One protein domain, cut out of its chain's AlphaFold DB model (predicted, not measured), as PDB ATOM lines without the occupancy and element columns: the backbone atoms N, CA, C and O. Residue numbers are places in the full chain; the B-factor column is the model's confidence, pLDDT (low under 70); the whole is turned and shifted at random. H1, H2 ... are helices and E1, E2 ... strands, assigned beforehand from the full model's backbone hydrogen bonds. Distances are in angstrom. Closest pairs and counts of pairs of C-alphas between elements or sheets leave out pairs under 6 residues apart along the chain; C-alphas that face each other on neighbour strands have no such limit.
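What this domain is: This is residues 3 to 108 of the 111 residues of the protein "Phosphofurin acidic cluster sorting protein 1" of Portunus trituberculatus (UniProt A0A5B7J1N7). What is the main picture? Two parallel strands, E1 and E2, make a narrow sheet in the middle, with H1 on one side and H4 and H6 on the other; H3 folds back on H4 as a hairpin, and residues 25 to 30 stick out. What is it made of? The 106 printed residues, mostly helix by class, include seven named helices and two named strands, in the order E1 H1 H2 E2 H3 H4 H5 H6 H7. The whole is compact, with a radius of gyration of the C-alphas of 14.5 A and spans of 44 by 31 by 22 A.

How they stand to each other: How do the strands pair? E1, residues 3 to 7, and E2, residues 35 to 40, are parallel at 20 degrees; N 5 and O 37, 2.8 A apart, are within hydrogen-bond range. With H1, residues 9 to 23, and H2, residues 28 to 31, between them they form a strand-helix-strand unit, parallel neighbour strands joined through helices, with a right-handed crossover. Which helices touch? H3, residues 45 to 53, and H4, residues 55 to 62, touch as a hairpin, the closest C-alphas being Gly 51 and Gly 58, 3.7 A. H6, residues 78 to 91, only just touches H4, with 3 pairs of C-alphas within 8 A, the closest Ala 60 and Arg 84, 6.5 A, through its residues 84 to 88 alone. H7, residues 100 to 106, only just touches H1 residues 17 to 20, with 3 such pairs, the closest Val 20 and Ala 101, 6.4 A. What of H5, residues 64 to 71, and the backbones? H5 is close to but not clearly touching H4, the closest C-alphas being Ala 60 and Trp 66, 6.8 A. Every O i to N i+4 pair is within hydrogen-bond range in H3 to H7, and 9 of 11 in H1; H2 is too short for one.

Where its parts are: Where do the elements begin and end? E1 begins at C-alpha 3 (44.674, -2.229, -19.345), and H7 ends at C-alpha 106 (60.008, 12.644, -6.610). Which are long? H1 measures 20.6 A and H6 19.7 A.

The domain as a whole: How far does it reach? The two C-alphas farthest apart, Pro 27 and Glu 74, are 46.0 A apart; the printed part has no cut and no long link. Where is confidence low? Residues 21 to 33, 73 to 76 and 94 to 108 are under 70.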
ATOM      1  N   VAL A   3      45.548  -3.009 -20.232       83.44
ATOM      2  CA  VAL A   3      44.674  -2.229 -19.345       83.44
ATOM      3  C   VAL A   3      44.690  -0.788 -19.822       83.44
ATOM      4  O   VAL A   3      45.733  -0.140 -19.807       83.44
ATOM      5  N   VAL A   4      43.541  -0.297 -20.276       86.69
ATOM      6  CA  VAL A   4      43.398   1.084 -20.736       86.69
ATOM      7  C   VAL A   4      42.993   1.956 -19.558       86.69
ATOM      8  O   VAL A   4      41.986   1.687 -18.907       86.69
ATOM      9  N   VAL A   5      43.770   3.000 -19.289       86.88
ATOM     10  CA  VAL A   5      43.502   3.979 -18.237       86.88
ATOM     11  C   VAL A   5      43.223   5.315 -18.900       86.88
ATOM     12  O   VAL A   5      44.097   5.901 -19.537       86.88
ATOM     13  N   VAL A   6      41.988   5.783 -18.743       89.06
ATOM     14  CA  VAL A   6      41.522   7.062 -19.275       89.06
ATOM     15  C   VAL A   6      41.287   8.000 -18.101       89.06
ATOM     16  O   VAL A   6      40.520   7.663 -17.201       89.06
ATOM     17  N   GLY A   7      41.952   9.153 -18.074       86.62
ATOM     18  CA  GLY A   7      41.768  10.094 -16.973       86.62
ATOM     19  C   GLY A   7      42.772  11.235 -16.928       86.62
ATOM     20  O   GLY A   7      43.644  11.370 -17.785       86.62
ATOM     21  N   SER A   8      42.628  12.063 -15.897       84.38
ATOM     22  CA  SER A   8      43.567  13.136 -15.577       84.38
ATOM     23  C   SER A   8      44.866  12.590 -14.973       84.38
ATOM     24  O   SER A   8      44.959  11.420 -14.594       84.38
ATOM     25  N   ASP A   9      45.877  13.453 -14.855       82.06
ATOM     26  CA  ASP A   9      47.178  13.142 -14.239       82.06
ATOM     27  C   ASP A   9      47.055  12.491 -12.853       82.06
ATOM     28  O   ASP A   9      47.680  11.461 -12.583       82.06
ATOM     29  N   LEU A  10      46.165  13.023 -12.008       82.75
ATOM     30  CA  LEU A  10      45.915  12.494 -10.669       82.75
ATOM     31  C   LEU A  10      45.275  11.101 -10.710       82.75
ATOM     32  O   LEU A  10      45.689  10.218  -9.963       82.75
ATOM     33  N   TYR A  11      44.292  10.888 -11.589       84.44
ATOM     34  CA  TYR A  11      43.615   9.597 -11.711       84.44
ATOM     35  C   TYR A  11      44.582   8.506 -12.175       84.44
ATOM     36  O   TYR A  11      44.680   7.452 -11.550       84.44
ATOM     37  N   ILE A  12      45.349   8.792 -13.231       83.38
ATOM     38  CA  ILE A  12      46.364   7.876 -13.755       83.38
ATOM     39  C   ILE A  12      47.405   7.571 -12.677       83.38
ATOM     40  O   ILE A  12      47.721   6.406 -12.452       83.38
ATOM     41  N   SER A  13      47.863   8.587 -11.943       80.31
ATOM     42  CA  SER A  13      48.779   8.392 -10.820       80.31
ATOM     43  C   SER A  13      48.185   7.462  -9.763       80.31
ATOM     44  O   SER A  13      48.836   6.491  -9.398       80.31
ATOM     45  N   CYS A  14      46.950   7.697  -9.306       82.69
ATOM     46  CA  CYS A  14      46.273   6.870  -8.301       82.69
ATOM     47  C   CYS A  14      46.062   5.416  -8.740       82.69
ATOM     48  O   CYS A  14      46.146   4.527  -7.901       82.69
ATOM     49  N   VAL A  15      45.808   5.157 -10.025       81.94
ATOM     50  CA  VAL A  15      45.676   3.788 -10.557       81.94
ATOM     51  C   VAL A  15      47.037   3.100 -10.654       81.94
ATOM     52  O   VAL A  15      47.149   1.903 -10.389       81.94
ATOM     53  N   LEU A  16      48.085   3.849 -11.001       78.00
ATOM     54  CA  LEU A  16      49.433   3.307 -11.120       78.00
ATOM     55  C   LEU A  16      50.099   3.068  -9.756       78.00
ATOM     56  O   LEU A  16      50.892   2.135  -9.665       78.00
ATOM     57  N   ARG A  17      49.774   3.820  -8.684       77.19
ATOM     58  CA  ARG A  17      50.457   3.635  -7.380       77.19
ATOM     59  C   ARG A  17      50.319   2.227  -6.799       77.19
ATOM     60  O   ARG A  17      51.348   1.613  -6.548       77.19
ATOM     61  N   PRO A  18      49.105   1.662  -6.656       73.69
ATOM     62  CA  PRO A  18      48.935   0.313  -6.127       73.69
ATOM     63  C   PRO A  18      49.614  -0.736  -7.006       73.69
ATOM     64  O   PRO A  18      50.100  -1.741  -6.495       73.69
ATOM     65  N   TYR A  19      49.663  -0.499  -8.323       73.06
ATOM     66  CA  TYR A  19      50.396  -1.367  -9.233       73.06
ATOM     67  C   TYR A  19      51.896  -1.322  -8.936       73.06
ATOM     68  O   TYR A  19      52.499  -2.368  -8.749       73.06
ATOM     69  N   VAL A  20      52.497  -0.137  -8.816       72.12
ATOM     70  CA  VAL A  20      53.921   0.006  -8.478       72.12
ATOM     71  C   VAL A  20      54.228  -0.579  -7.100       72.12
ATOM     72  O   VAL A  20      55.163  -1.365  -6.977       72.12
ATOM     73  N   ASP A  21      53.421  -0.281  -6.085       69.75
ATOM     74  CA  ASP A  21      53.642  -0.753  -4.714       69.75
ATOM     75  C   ASP A  21      53.559  -2.286  -4.607       69.75
ATOM     76  O   ASP A  21      54.348  -2.905  -3.894       69.75
ATOM     77  N   GLN A  22      52.644  -2.928  -5.346       65.56
ATOM     78  CA  GLN A  22      52.447  -4.384  -5.287       65.56
ATOM     79  C   GLN A  22      53.243  -5.186  -6.328       65.56
ATOM     80  O   GLN A  22      53.487  -6.374  -6.110       65.56
ATOM     81  N   PHE A  23      53.628  -4.586  -7.462       63.09
ATOM     82  CA  PHE A  23      54.343  -5.272  -8.550       63.09
ATOM     83  C   PHE A  23      55.825  -4.899  -8.668       63.09
ATOM     84  O   PHE A  23      56.554  -5.640  -9.324       63.09
ATOM     85  N   SER A  24      56.312  -3.833  -8.019       60.06
ATOM     86  CA  SER A  24      57.755  -3.514  -7.991       60.06
ATOM     87  C   SER A  24      58.600  -4.616  -7.346       60.06
ATOM     88  O   SER A  24      59.757  -4.798  -7.711       60.06
ATOM     89  N   SER A  25      58.007  -5.385  -6.431       59.28
ATOM     90  CA  SER A  25      58.640  -6.504  -5.730       59.28
ATOM     91  C   SER A  25      58.467  -7.858  -6.431       59.28
ATOM     92  O   SER A  25      59.021  -8.856  -5.968       59.28
ATOM     93  N   LYS A  26      57.703  -7.923  -7.534       58.47
ATOM     94  CA  LYS A  26      57.414  -9.180  -8.242       58.47
ATOM     95  C   LYS A  26      58.377  -9.441  -9.411       58.47
ATOM     96  O   LYS A  26      58.872  -8.492 -10.018       58.47
ATOM     97  N   PRO A  27      58.618 -10.727  -9.759       54.06
ATOM     98  CA  PRO A  27      59.514 -11.103 -10.848       54.06
ATOM     99  C   PRO A  27      59.110 -10.479 -12.199       54.06
ATOM    100  O   PRO A  27      57.916 -10.269 -12.439       54.06
ATOM    101  N   PRO A  28      60.069 -10.240 -13.115       57.31
ATOM    102  CA  PRO A  28      59.840  -9.593 -14.414       57.31
ATOM    103  C   PRO A  28      58.776 -10.276 -15.296       57.31
ATOM    104  O   PRO A  28      58.121  -9.608 -16.099       57.31
ATOM    105  N   ASP A  29      58.503 -11.567 -15.091       57.88
ATOM    106  CA  ASP A  29      57.420 -12.297 -15.770       57.88
ATOM    107  C   ASP A  29      56.017 -11.736 -15.461       57.88
ATOM    108  O   ASP A  29      55.115 -11.783 -16.304       57.88
ATOM    109  N   PHE A  30      55.830 -11.143 -14.274       59.22
ATOM    110  CA  PHE A  30      54.595 -10.444 -13.908       59.22
ATOM    111  C   PHE A  30      54.521  -9.032 -14.499       59.22
ATOM    112  O   PHE A  30      53.426  -8.558 -14.799       59.22
ATOM    113  N   GLN A  31      55.661  -8.373 -14.725       58.50
ATOM    114  CA  GLN A  31      55.701  -7.033 -15.325       58.50
ATOM    115  C   GLN A  31      55.264  -7.057 -16.795       58.50
ATOM    116  O   GLN A  31      54.611  -6.131 -17.263       58.50
ATOM    117  N   ASN A  32      55.541  -8.153 -17.505       63.81
ATOM    118  CA  ASN A  32      55.081  -8.346 -18.882       63.81
ATOM    119  C   ASN A  32      53.618  -8.809 -18.983       63.81
ATOM    120  O   ASN A  32      53.028  -8.774 -20.070       63.81
ATOM    121  N   HIS A  33      53.012  -9.220 -17.864       67.50
ATOM    122  CA  HIS A  33      51.639  -9.716 -17.830       67.50
ATOM    123  C   HIS A  33      50.605  -8.597 -17.994       67.50
ATOM    124  O   HIS A  33      49.543  -8.830 -18.583       67.50
ATOM    125  N   ILE A  34      50.909  -7.384 -17.519       73.19
ATOM    126  CA  ILE A  34      49.997  -6.236 -17.541       73.19
ATOM    127  C   ILE A  34      50.665  -5.065 -18.256       73.19
ATOM    128  O   ILE A  34      51.705  -4.571 -17.840       73.19
ATOM    129  N   ARG A  35      50.041  -4.602 -19.341       77.38
ATOM    130  CA  ARG A  35      50.485  -3.439 -20.111       77.38
ATOM    131  C   ARG A  35      49.467  -2.325 -19.956       77.38
ATOM    132  O   ARG A  35      48.319  -2.496 -20.369       77.38
ATOM    133  N   PHE A  36      49.889  -1.206 -19.381       80.88
ATOM    134  CA  PHE A  36      49.051  -0.020 -19.263       80.88
ATOM    135  C   PHE A  36      49.093   0.792 -20.554       80.88
ATOM    136  O   PHE A  36      50.157   1.059 -21.104       80.88
ATOM    137  N   LEU A  37      47.916   1.175 -21.025       85.31
ATOM    138  CA  LEU A  37      47.701   2.063 -22.157       85.31
ATOM    139  C   LEU A  37      47.049   3.317 -21.609       85.31
ATOM    140  O   LEU A  37      45.976   3.242 -21.014       85.31
ATOM    141  N   ILE A  38      47.709   4.452 -21.768       86.94
ATOM    142  CA  ILE A  38      47.310   5.680 -21.092       86.94
ATOM    143  C   ILE A  38      46.656   6.598 -22.112       86.94
ATOM    144  O   ILE A  38      47.206   6.836 -23.179       86.94
ATOM    145  N   ILE A  39      45.459   7.080 -21.790       89.69
ATOM    146  CA  ILE A  39      44.729   8.054 -22.597       89.69
ATOM    147  C   ILE A  39      44.491   9.277 -21.702       89.69
ATOM    148  O   ILE A  39      43.672   9.218 -20.779       89.69
ATOM    149  N   PRO A  40      45.226  10.377 -21.922       88.19
ATOM    150  CA  PRO A  40      45.119  11.560 -21.089       88.19
ATOM    151  C   PRO A  40      43.814  12.304 -21.374       88.19
ATOM    152  O   PRO A  40      43.491  12.612 -22.523       88.19
ATOM    153  N   LEU A  41      43.093  12.643 -20.308       84.75
ATOM    154  CA  LEU A  41      42.026  13.636 -20.332       84.75
ATOM    155  C   LEU A  41      42.579  14.938 -19.748       84.75
ATOM    156  O   LEU A  41      42.760  15.059 -18.535       84.75
ATOM    157  N   GLY A  42      42.886  15.892 -20.626       79.38
ATOM    158  CA  GLY A  42      43.517  17.158 -20.257       79.38
ATOM    159  C   GLY A  42      45.034  17.057 -20.074       79.38
ATOM    160  O   GLY A  42      45.701  16.175 -20.618       79.38
ATOM    161  N   VAL A  43      45.604  18.004 -19.325       76.31
ATOM    162  CA  VAL A  43      47.057  18.111 -19.151       76.31
ATOM    163  C   VAL A  43      47.567  16.976 -18.261       76.31
ATOM    164  O   VAL A  43      47.160  16.848 -17.109       76.31
ATOM    165  N   ASN A  44      48.483  16.169 -18.795       81.44
ATOM    166  CA  ASN A  44      49.077  15.036 -18.093       81.44
ATOM    167  C   ASN A  44      50.594  14.997 -18.331       81.44
ATOM    168  O   ASN A  44      51.053  15.007 -19.476       81.44
ATOM    169  N   SER A  45      51.372  14.982 -17.248       82.12
ATOM    170  CA  SER A  45      52.839  15.054 -17.302       82.12
ATOM    171  C   SER A  45      53.437  13.773 -17.871       82.12
ATOM    172  O   SER A  45      54.368  13.812 -18.675       82.12
ATOM    173  N   LEU A  46      52.851  12.634 -17.510       80.62
ATOM    174  CA  LEU A  46      53.267  11.329 -17.998       80.62
ATOM    175  C   LEU A  46      52.962  11.170 -19.492       80.62
ATOM    176  O   LEU A  46      53.805  10.682 -20.234       80.62
ATOM    177  N   ALA A  47      51.816  11.650 -19.971       83.62
ATOM    178  CA  ALA A  47      51.495  11.645 -21.393       83.62
ATOM    179  C   ALA A  47      52.440  12.544 -22.204       83.62
ATOM    180  O   ALA A  47      52.855  12.153 -23.289       83.62
ATOM    181  N   LYS A  48      52.840  13.708 -21.675       84.25
ATOM    182  CA  LYS A  48      53.865  14.552 -22.316       84.25
ATOM    183  C   LYS A  48      55.205  13.829 -22.427       84.25
ATOM    184  O   LYS A  48      55.828  13.864 -23.483       84.25
ATOM    185  N   TYR A  49      55.619  13.142 -21.362       83.38
ATOM    186  CA  TYR A  49      56.832  12.330 -21.378       83.38
ATOM    187  C   TYR A  49      56.732  11.183 -22.393       83.38
ATOM    188  O   TYR A  49      57.615  11.039 -23.235       83.38
ATOM    189  N   LEU A  50      55.622  10.436 -22.403       82.38
ATOM    190  CA  LEU A  50      55.364   9.402 -23.409       82.38
ATOM    191  C   LEU A  50      55.417   9.970 -24.833       82.38
ATOM    192  O   LEU A  50      56.042   9.367 -25.694       82.38
ATOM    193  N   GLY A  51      54.848  11.154 -25.066       84.62
ATOM    194  CA  GLY A  51      54.903  11.838 -26.360       84.62
ATOM    195  C   GLY A  51      56.305  12.297 -26.778       84.62
ATOM    196  O   GLY A  51      56.565  12.420 -27.970       84.62
ATOM    197  N   SER A  52      57.214  12.534 -25.824       82.81
ATOM    198  CA  SER A  52      58.623  12.844 -26.123       82.81
ATOM    199  C   SER A  52      59.444  11.619 -26.531       82.81
ATOM    200  O   SER A  52      60.443  11.762 -27.229       82.81
ATOM    201  N   ILE A  53      59.018  10.424 -26.114       82.88
ATOM    202  CA  ILE A  53      59.671   9.150 -26.451       82.88
ATOM    203  C   ILE A  53      59.057   8.554 -27.717       82.88
ATOM    204  O   ILE A  53      59.770   8.035 -28.572       82.88
ATOM    205  N   ASP A  54      57.735   8.632 -27.832       84.00
ATOM    206  CA  ASP A  54      56.953   8.110 -28.942       84.00
ATOM    207  C   ASP A  54      56.185   9.252 -29.615       84.00
ATOM    208  O   ASP A  54      55.161   9.740 -29.124       84.00
ATOM    209  N   SER A  55      56.675   9.659 -30.785       84.12
ATOM    210  CA  SER A  55      56.053  10.699 -31.604       84.12
ATOM    211  C   SER A  55      54.671  10.298 -32.128       84.12
ATOM    212  O   SER A  55      53.827  11.171 -32.330       84.12
ATOM    213  N   THR A  56      54.397   8.999 -32.295       86.31
ATOM    214  CA  THR A  56      53.081   8.487 -32.708       86.31
ATOM    215  C   THR A  56      52.072   8.672 -31.582       86.31
ATOM    216  O   THR A  56      50.973   9.186 -31.808       86.31
ATOM    217  N   TYR A  57      52.459   8.328 -30.350       87.50
ATOM    218  CA  TYR A  57      51.659   8.616 -29.159       87.50
ATOM    219  C   TYR A  57      51.451  10.126 -28.977       87.50
ATOM    220  O   TYR A  57      50.328  10.579 -28.745       87.50
ATOM    221  N   GLY A  58      52.519  10.914 -29.132       86.75
ATOM    222  CA  GLY A  58      52.473  12.372 -29.046       86.75
ATOM    223  C   GLY A  58      51.471  12.982 -30.030       86.75
ATOM    224  O   GLY A  58      50.608  13.764 -29.633       86.75
ATOM    225  N   ALA A  59      51.508  12.560 -31.294       86.94
ATOM    226  CA  ALA A  59      50.563  13.010 -32.311       86.94
ATOM    227  C   ALA A  59      49.112  12.591 -32.006       86.94
ATOM    228  O   ALA A  59      48.178  13.340 -32.299       86.94
ATOM    229  N   ALA A  60      48.907  11.418 -31.399       87.38
ATOM    230  CA  ALA A  60      47.577  10.902 -31.095       87.38
ATOM    231  C   ALA A  60      46.910  11.589 -29.892       87.38
ATOM    232  O   ALA A  60      45.715  11.888 -29.968       87.38
ATOM    233  N   PHE A  61      47.662  11.840 -28.812       88.19
ATOM    234  CA  PHE A  61      47.100  12.213 -27.502       88.19
ATOM    235  C   PHE A  61      47.713  13.454 -26.839       88.19
ATOM    236  O   PHE A  61      47.177  13.937 -25.845       88.19
ATOM    237  N   VAL A  62      48.833  13.975 -27.347       86.62
ATOM    238  CA  VAL A  62      49.466  15.215 -26.847       86.62
ATOM    239  C   VAL A  62      49.237  16.381 -27.821       86.62
ATOM    240  O   VAL A  62      49.550  17.527 -27.510       86.62
ATOM    241  N   SER A  63      48.661  16.108 -28.994       87.25
ATOM    242  CA  SER A  63      48.343  17.111 -30.008       87.25
ATOM    243  C   SER A  63      47.196  18.032 -29.588       87.25
ATOM    244  O   SER A  63      46.257  17.614 -28.907       87.25
ATOM    245  N   GLU A  64      47.228  19.278 -30.072       84.75
ATOM    246  CA  GLU A  64      46.141  20.245 -29.855       84.75
ATOM    247  C   GLU A  64      44.803  19.705 -30.383       84.75
ATOM    248  O   GLU A  64      43.774  19.877 -29.747       84.75
ATOM    249  N   SER A  65      44.823  18.931 -31.475       87.12
ATOM    250  CA  SER A  65      43.611  18.303 -32.016       87.12
ATOM    251  C   SER A  65      42.972  17.295 -31.055       87.12
ATOM    252  O   SER A  65      41.752  17.208 -30.992       87.12
ATOM    253  N   TRP A  66      43.763  16.544 -30.274       87.75
ATOM    254  CA  TRP A  66      43.202  15.691 -29.218       87.75
ATOM    255  C   TRP A  66      42.539  16.540 -28.140       87.75
ATOM    256  O   TRP A  66      41.427  16.256 -27.700       87.75
ATOM    257  N   ARG A  67      43.227  17.604 -27.731       84.44
ATOM    258  CA  ARG A  67      42.757  18.506 -26.693       84.44
ATOM    259  C   ARG A  67      41.448  19.186 -27.085       84.44
ATOM    260  O   ARG A  67      40.513  19.154 -26.295       84.44
ATOM    261  N   GLU A  68      41.338  19.691 -28.309       84.81
ATOM    262  CA  GLU A  68      40.109  20.281 -28.844       84.81
ATOM    263  C   GLU A  68      38.942  19.283 -28.865       84.81
ATOM    264  O   GLU A  68      37.824  19.641 -28.495       84.81
ATOM    265  N   VAL A  69      39.191  18.026 -29.253       83.75
ATOM    266  CA  VAL A  69      38.169  16.963 -29.261       83.75
ATOM    267  C   VAL A  69      37.650  16.671 -27.850       83.75
ATOM    268  O   VAL A  69      36.453  16.452 -27.678       83.75
ATOM    269  N   ILE A  70      38.525  16.692 -26.842       81.75
ATOM    270  CA  ILE A  70      38.160  16.433 -25.441       81.75
ATOM    271  C   ILE A  70      37.559  17.672 -24.754       81.75
ATOM    272  O   ILE A  70      36.705  17.525 -23.886       81.75
ATOM    273  N   GLU A  71      37.974  18.887 -25.121       78.38
ATOM    274  CA  GLU A  71      37.453  20.143 -24.559       78.38
ATOM    275  C   GLU A  71      36.094  20.544 -25.163       78.38
ATOM    276  O   GLU A  71      35.291  21.194 -24.492       78.38
ATOM    277  N   ARG A  72      35.772  20.108 -26.389       76.38
ATOM    278  CA  ARG A  72      34.443  20.270 -27.001       76.38
ATOM    279  C   ARG A  72      33.443  19.253 -26.434       76.38
ATOM    280  O   ARG A  72      32.959  18.370 -27.136       76.38
ATOM    281  N   TRP A  73      33.099  19.406 -25.157       58.38
ATOM    282  CA  TRP A  73      32.169  18.525 -24.433       58.38
ATOM    283  C   TRP A  73      30.750  18.474 -25.019       58.38
ATOM    284  O   TRP A  73      30.034  17.506 -24.781       58.38
ATOM    285  N   GLU A  74      30.330  19.480 -25.791       62.75
ATOM    286  CA  GLU A  74      28.955  19.551 -26.301       62.75
ATOM    287  C   GLU A  74      28.669  18.538 -27.420       62.75
ATOM    288  O   GLU A  74      27.553  18.022 -27.490       62.75
ATOM    289  N   LYS A  75      29.665  18.222 -28.266       63.88
ATOM    290  CA  LYS A  75      29.619  17.175 -29.309       63.88
ATOM    291  C   LYS A  75      31.044  16.732 -29.668       63.88
ATOM    292  O   LYS A  75      31.554  17.145 -30.713       63.88
ATOM    293  N   PRO A  76      31.707  15.920 -28.832       66.44
ATOM    294  CA  PRO A  76      32.964  15.315 -29.240       66.44
ATOM    295  C   PRO A  76      32.715  14.472 -30.496       66.44
ATOM    296  O   PRO A  76      31.693  13.784 -30.593       66.44
ATOM    297  N   ASP A  77      33.633  14.515 -31.462       79.88
ATOM    298  CA  ASP A  77      33.608  13.574 -32.580       79.88
ATOM    299  C   ASP A  77      33.953  12.184 -32.032       79.88
ATOM    300  O   ASP A  77      35.110  11.770 -31.933       79.88
ATOM    301  N   VAL A  78      32.911  11.477 -31.593       81.31
ATOM    302  CA  VAL A  78      33.015  10.148 -30.987       81.31
ATOM    303  C   VAL A  78      33.708   9.180 -31.944       81.31
ATOM    304  O   VAL A  78      34.461   8.319 -31.492       81.31
ATOM    305  N   GLN A  79      33.507   9.331 -33.256       83.81
ATOM    306  CA  GLN A  79      34.169   8.487 -34.248       83.81
ATOM    307  C   GLN A  79      35.668   8.760 -34.280       83.81
ATOM    308  O   GLN A  79      36.459   7.817 -34.302       83.81
ATOM    309  N   GLU A  80      36.088  10.022 -34.215       84.25
ATOM    310  CA  GLU A  80      37.509  10.352 -34.139       84.25
ATOM    311  C   GLU A  80      38.164   9.814 -32.857       84.25
ATOM    312  O   GLU A  80      39.236   9.200 -32.929       84.25
ATOM    313  N   VAL A  81      37.501   9.955 -31.703       85.94
ATOM    314  CA  VAL A  81      37.978   9.394 -30.427       85.94
ATOM    315  C   VAL A  81      38.142   7.880 -30.534       85.94
ATOM    316  O   VAL A  81      39.225   7.353 -30.267       85.94
ATOM    317  N   VAL A  82      37.101   7.174 -30.981       87.00
ATOM    318  CA  VAL A  82      37.120   5.713 -31.135       87.00
ATOM    319  C   VAL A  82      38.225   5.281 -32.099       87.00
ATOM    320  O   VAL A  82      38.983   4.363 -31.785       87.00
ATOM    321  N   ASN A  83      38.395   5.974 -33.225       88.31
ATOM    322  CA  ASN A  83      39.422   5.656 -34.216       88.31
ATOM    323  C   ASN A  83      40.847   5.877 -33.693       88.31
ATOM    324  O   ASN A  83      41.749   5.106 -34.035       88.31
ATOM    325  N   ARG A  84      41.086   6.915 -32.881       88.56
ATOM    326  CA  ARG A  84      42.393   7.149 -32.243       88.56
ATOM    327  C   ARG A  84      42.696   6.078 -31.202       88.56
ATOM    328  O   ARG A  84      43.779   5.497 -31.222       88.56
ATOM    329  N   VAL A  85      41.724   5.756 -30.349       88.06
ATOM    330  CA  VAL A  85      41.868   4.708 -29.328       88.06
ATOM    331  C   VAL A  85      42.088   3.339 -29.969       88.06
ATOM    332  O   VAL A  85      42.974   2.599 -29.548       88.06
ATOM    333  N   HIS A  86      41.350   3.011 -31.030       88.19
ATOM    334  CA  HIS A  86      41.516   1.756 -31.757       88.19
ATOM    335  C   HIS A  86      42.899   1.643 -32.415       88.19
ATOM    336  O   HIS A  86      43.557   0.603 -32.311       88.19
ATOM    337  N   ARG A  87      43.389   2.727 -33.033       86.88
ATOM    338  CA  ARG A  87      44.758   2.784 -33.566       86.88
ATOM    339  C   ARG A  87      45.794   2.578 -32.471       86.88
ATOM    340  O   ARG A  87      46.684   1.753 -32.632       86.88
ATOM    341  N   TYR A  88      45.640   3.235 -31.325       87.31
ATOM    342  CA  TYR A  88      46.557   3.042 -30.208       87.31
ATOM    343  C   TYR A  88      46.537   1.602 -29.680       87.31
ATOM    344  O   TYR A  88      47.585   0.999 -29.476       87.31
ATOM    345  N   LEU A  89      45.356   0.993 -29.546       84.31
ATOM    346  CA  LEU A  89      45.215  -0.393 -29.091       84.31
ATOM    347  C   LEU A  89      45.891  -1.408 -30.015       84.31
ATOM    348  O   LEU A  89      46.444  -2.401 -29.529       84.31
ATOM    349  N   THR A  90      45.837  -1.178 -31.326       83.94
ATOM    350  CA  THR A  90      46.396  -2.076 -32.346       83.94
ATOM    351  C   THR A  90      47.888  -1.838 -32.584       83.94
ATOM    352  O   THR A  90      48.636  -2.802 -32.746       83.94
ATOM    353  N   GLN A  91      48.338  -0.582 -32.536       81.06
ATOM    354  CA  GLN A  91      49.720  -0.187 -32.828       81.06
ATOM    355  C   GLN A  91      50.638  -0.195 -31.601       81.06
ATOM    356  O   GLN A  91      51.851  -0.318 -31.757       81.06
ATOM    357  N   ALA A  92      50.100  -0.130 -30.377       76.19
ATOM    358  CA  ALA A  92      50.906  -0.233 -29.163       76.19
ATOM    359  C   ALA A  92      51.463  -1.658 -28.993       76.19
ATOM    360  O   ALA A  92      50.807  -2.559 -28.446       76.19
ATOM    361  N   GLN A  93      52.685  -1.857 -29.494       70.00
ATOM    362  CA  GLN A  93      53.427  -3.118 -29.433       70.00
ATOM    363  C   GLN A  93      54.586  -3.071 -28.431       70.00
ATOM    364  O   GLN A  93      54.845  -4.073 -27.755       70.00
ATOM    365  N   GLN A  94      55.236  -1.913 -28.282       68.56
ATOM    366  CA  GLN A  94      56.320  -1.724 -27.324       68.56
ATOM    367  C   GLN A  94      55.793  -1.392 -25.929       68.56
ATOM    368  O   GLN A  94      54.819  -0.662 -25.763       68.56
ATOM    369  N   THR A  95      56.433  -1.980 -24.919       67.88
ATOM    370  CA  THR A  95      56.144  -1.709 -23.507       67.88
ATOM    371  C   THR A  95      57.285  -0.874 -22.964       67.88
ATOM    372  O   THR A  95      58.430  -1.321 -22.975       67.88
ATOM    373  N   LEU A  96      56.982   0.343 -22.522       67.75
ATOM    374  CA  LEU A  96      57.972   1.188 -21.878       67.75
ATOM    375  C   LEU A  96      58.061   0.797 -20.402       67.75
ATOM    376  O   LEU A  96      57.089   0.936 -19.657       67.75
ATOM    377  N   HIS A  97      59.232   0.325 -19.980       64.25
ATOM    378  CA  HIS A  97      59.535   0.136 -18.565       64.25
ATOM    379  C   HIS A  97      59.830   1.503 -17.958       64.25
ATOM    380  O   HIS A  97      60.971   1.951 -17.891       64.25
ATOM    381  N   LEU A  98      58.769   2.202 -17.572       61.06
ATOM    382  CA  LEU A  98      58.899   3.439 -16.829       61.06
ATOM    383  C   LEU A  98      59.473   3.114 -15.438       61.06
ATOM    384  O   LEU A  98      58.925   2.242 -14.756       61.06
ATOM    385  N   PRO A  99      60.506   3.829 -14.958       53.69
ATOM    386  CA  PRO A  99      60.876   3.827 -13.547       53.69
ATOM    387  C   PRO A  99      59.820   4.630 -12.764       53.69
ATOM    388  O   PRO A  99      60.076   5.703 -12.224       53.69
ATOM    389  N   ILE A 100      58.576   4.132 -12.743       54.78
ATOM    390  CA  ILE A 100      57.430   4.803 -12.108       54.78
ATOM    391  C   ILE A 100      57.681   4.933 -10.597       54.78
ATOM    392  O   ILE A 100      57.282   5.926  -9.999       54.78
ATOM    393  N   ALA A 101      58.417   3.990  -9.998       50.53
ATOM    394  CA  ALA A 101      58.845   4.060  -8.603       50.53
ATOM    395  C   ALA A 101      59.707   5.305  -8.308       50.53
ATOM    396  O   ALA A 101      59.447   5.999  -7.329       50.53
ATOM    397  N   GLU A 102      60.674   5.644  -9.167       48.91
ATOM    398  CA  GLU A 102      61.526   6.826  -8.979       48.91
ATOM    399  C   GLU A 102      60.750   8.124  -9.236       48.91
ATOM    400  O   GLU A 102      60.818   9.046  -8.429       48.91
ATOM    401  N   ALA A 103      59.928   8.175 -10.292       48.62
ATOM    402  CA  ALA A 103      59.119   9.356 -10.611       48.62
ATOM    403  C   ALA A 103      58.026   9.647  -9.560       48.62
ATOM    404  O   ALA A 103      57.737  10.809  -9.266       48.62
ATOM    405  N   MET A 104      57.436   8.607  -8.959       53.91
ATOM    406  CA  MET A 104      56.469   8.749  -7.866       53.91
ATOM    407  C   MET A 104      57.125   9.128  -6.530       53.91
ATOM    408  O   MET A 104      56.486   9.805  -5.725       53.91
ATOM    409  N   LEU A 105      58.387   8.744  -6.294       43.91
ATOM    410  CA  LEU A 105      59.165   9.175  -5.125       43.91
ATOM    411  C   LEU A 105      59.561  10.656  -5.208       43.91
ATOM    412  O   LEU A 105      59.591  11.329  -4.178       43.91
ATOM    413  N   THR A 106      59.789  11.198  -6.409       46.50
ATOM    414  CA  THR A 106      60.008  12.644  -6.610       46.50
ATOM    415  C   THR A 106      58.718  13.459  -6.455       46.50
ATOM    416  O   THR A 106      58.776  14.660  -6.213       46.50
ATOM    417  N   TYR A 107      57.549  12.808  -6.514       42.72
ATOM    418  CA  TYR A 107      56.250  13.387  -6.145       42.72
ATOM    419  C   TYR A 107      55.969  13.284  -4.631       42.72
ATOM    420  O   TYR A 107      54.813  13.296  -4.197       42.72
ATOM    421  N   LYS A 108      57.016  13.167  -3.801       40.41
ATOM    422  CA  LYS A 108      56.893  13.391  -2.361       40.41
ATOM    423  C   LYS A 108      56.562  14.859  -2.105       40.41
ATOM    424  O   LYS A 108      57.383  15.742  -2.315       40.41
TER     425      LYS A 108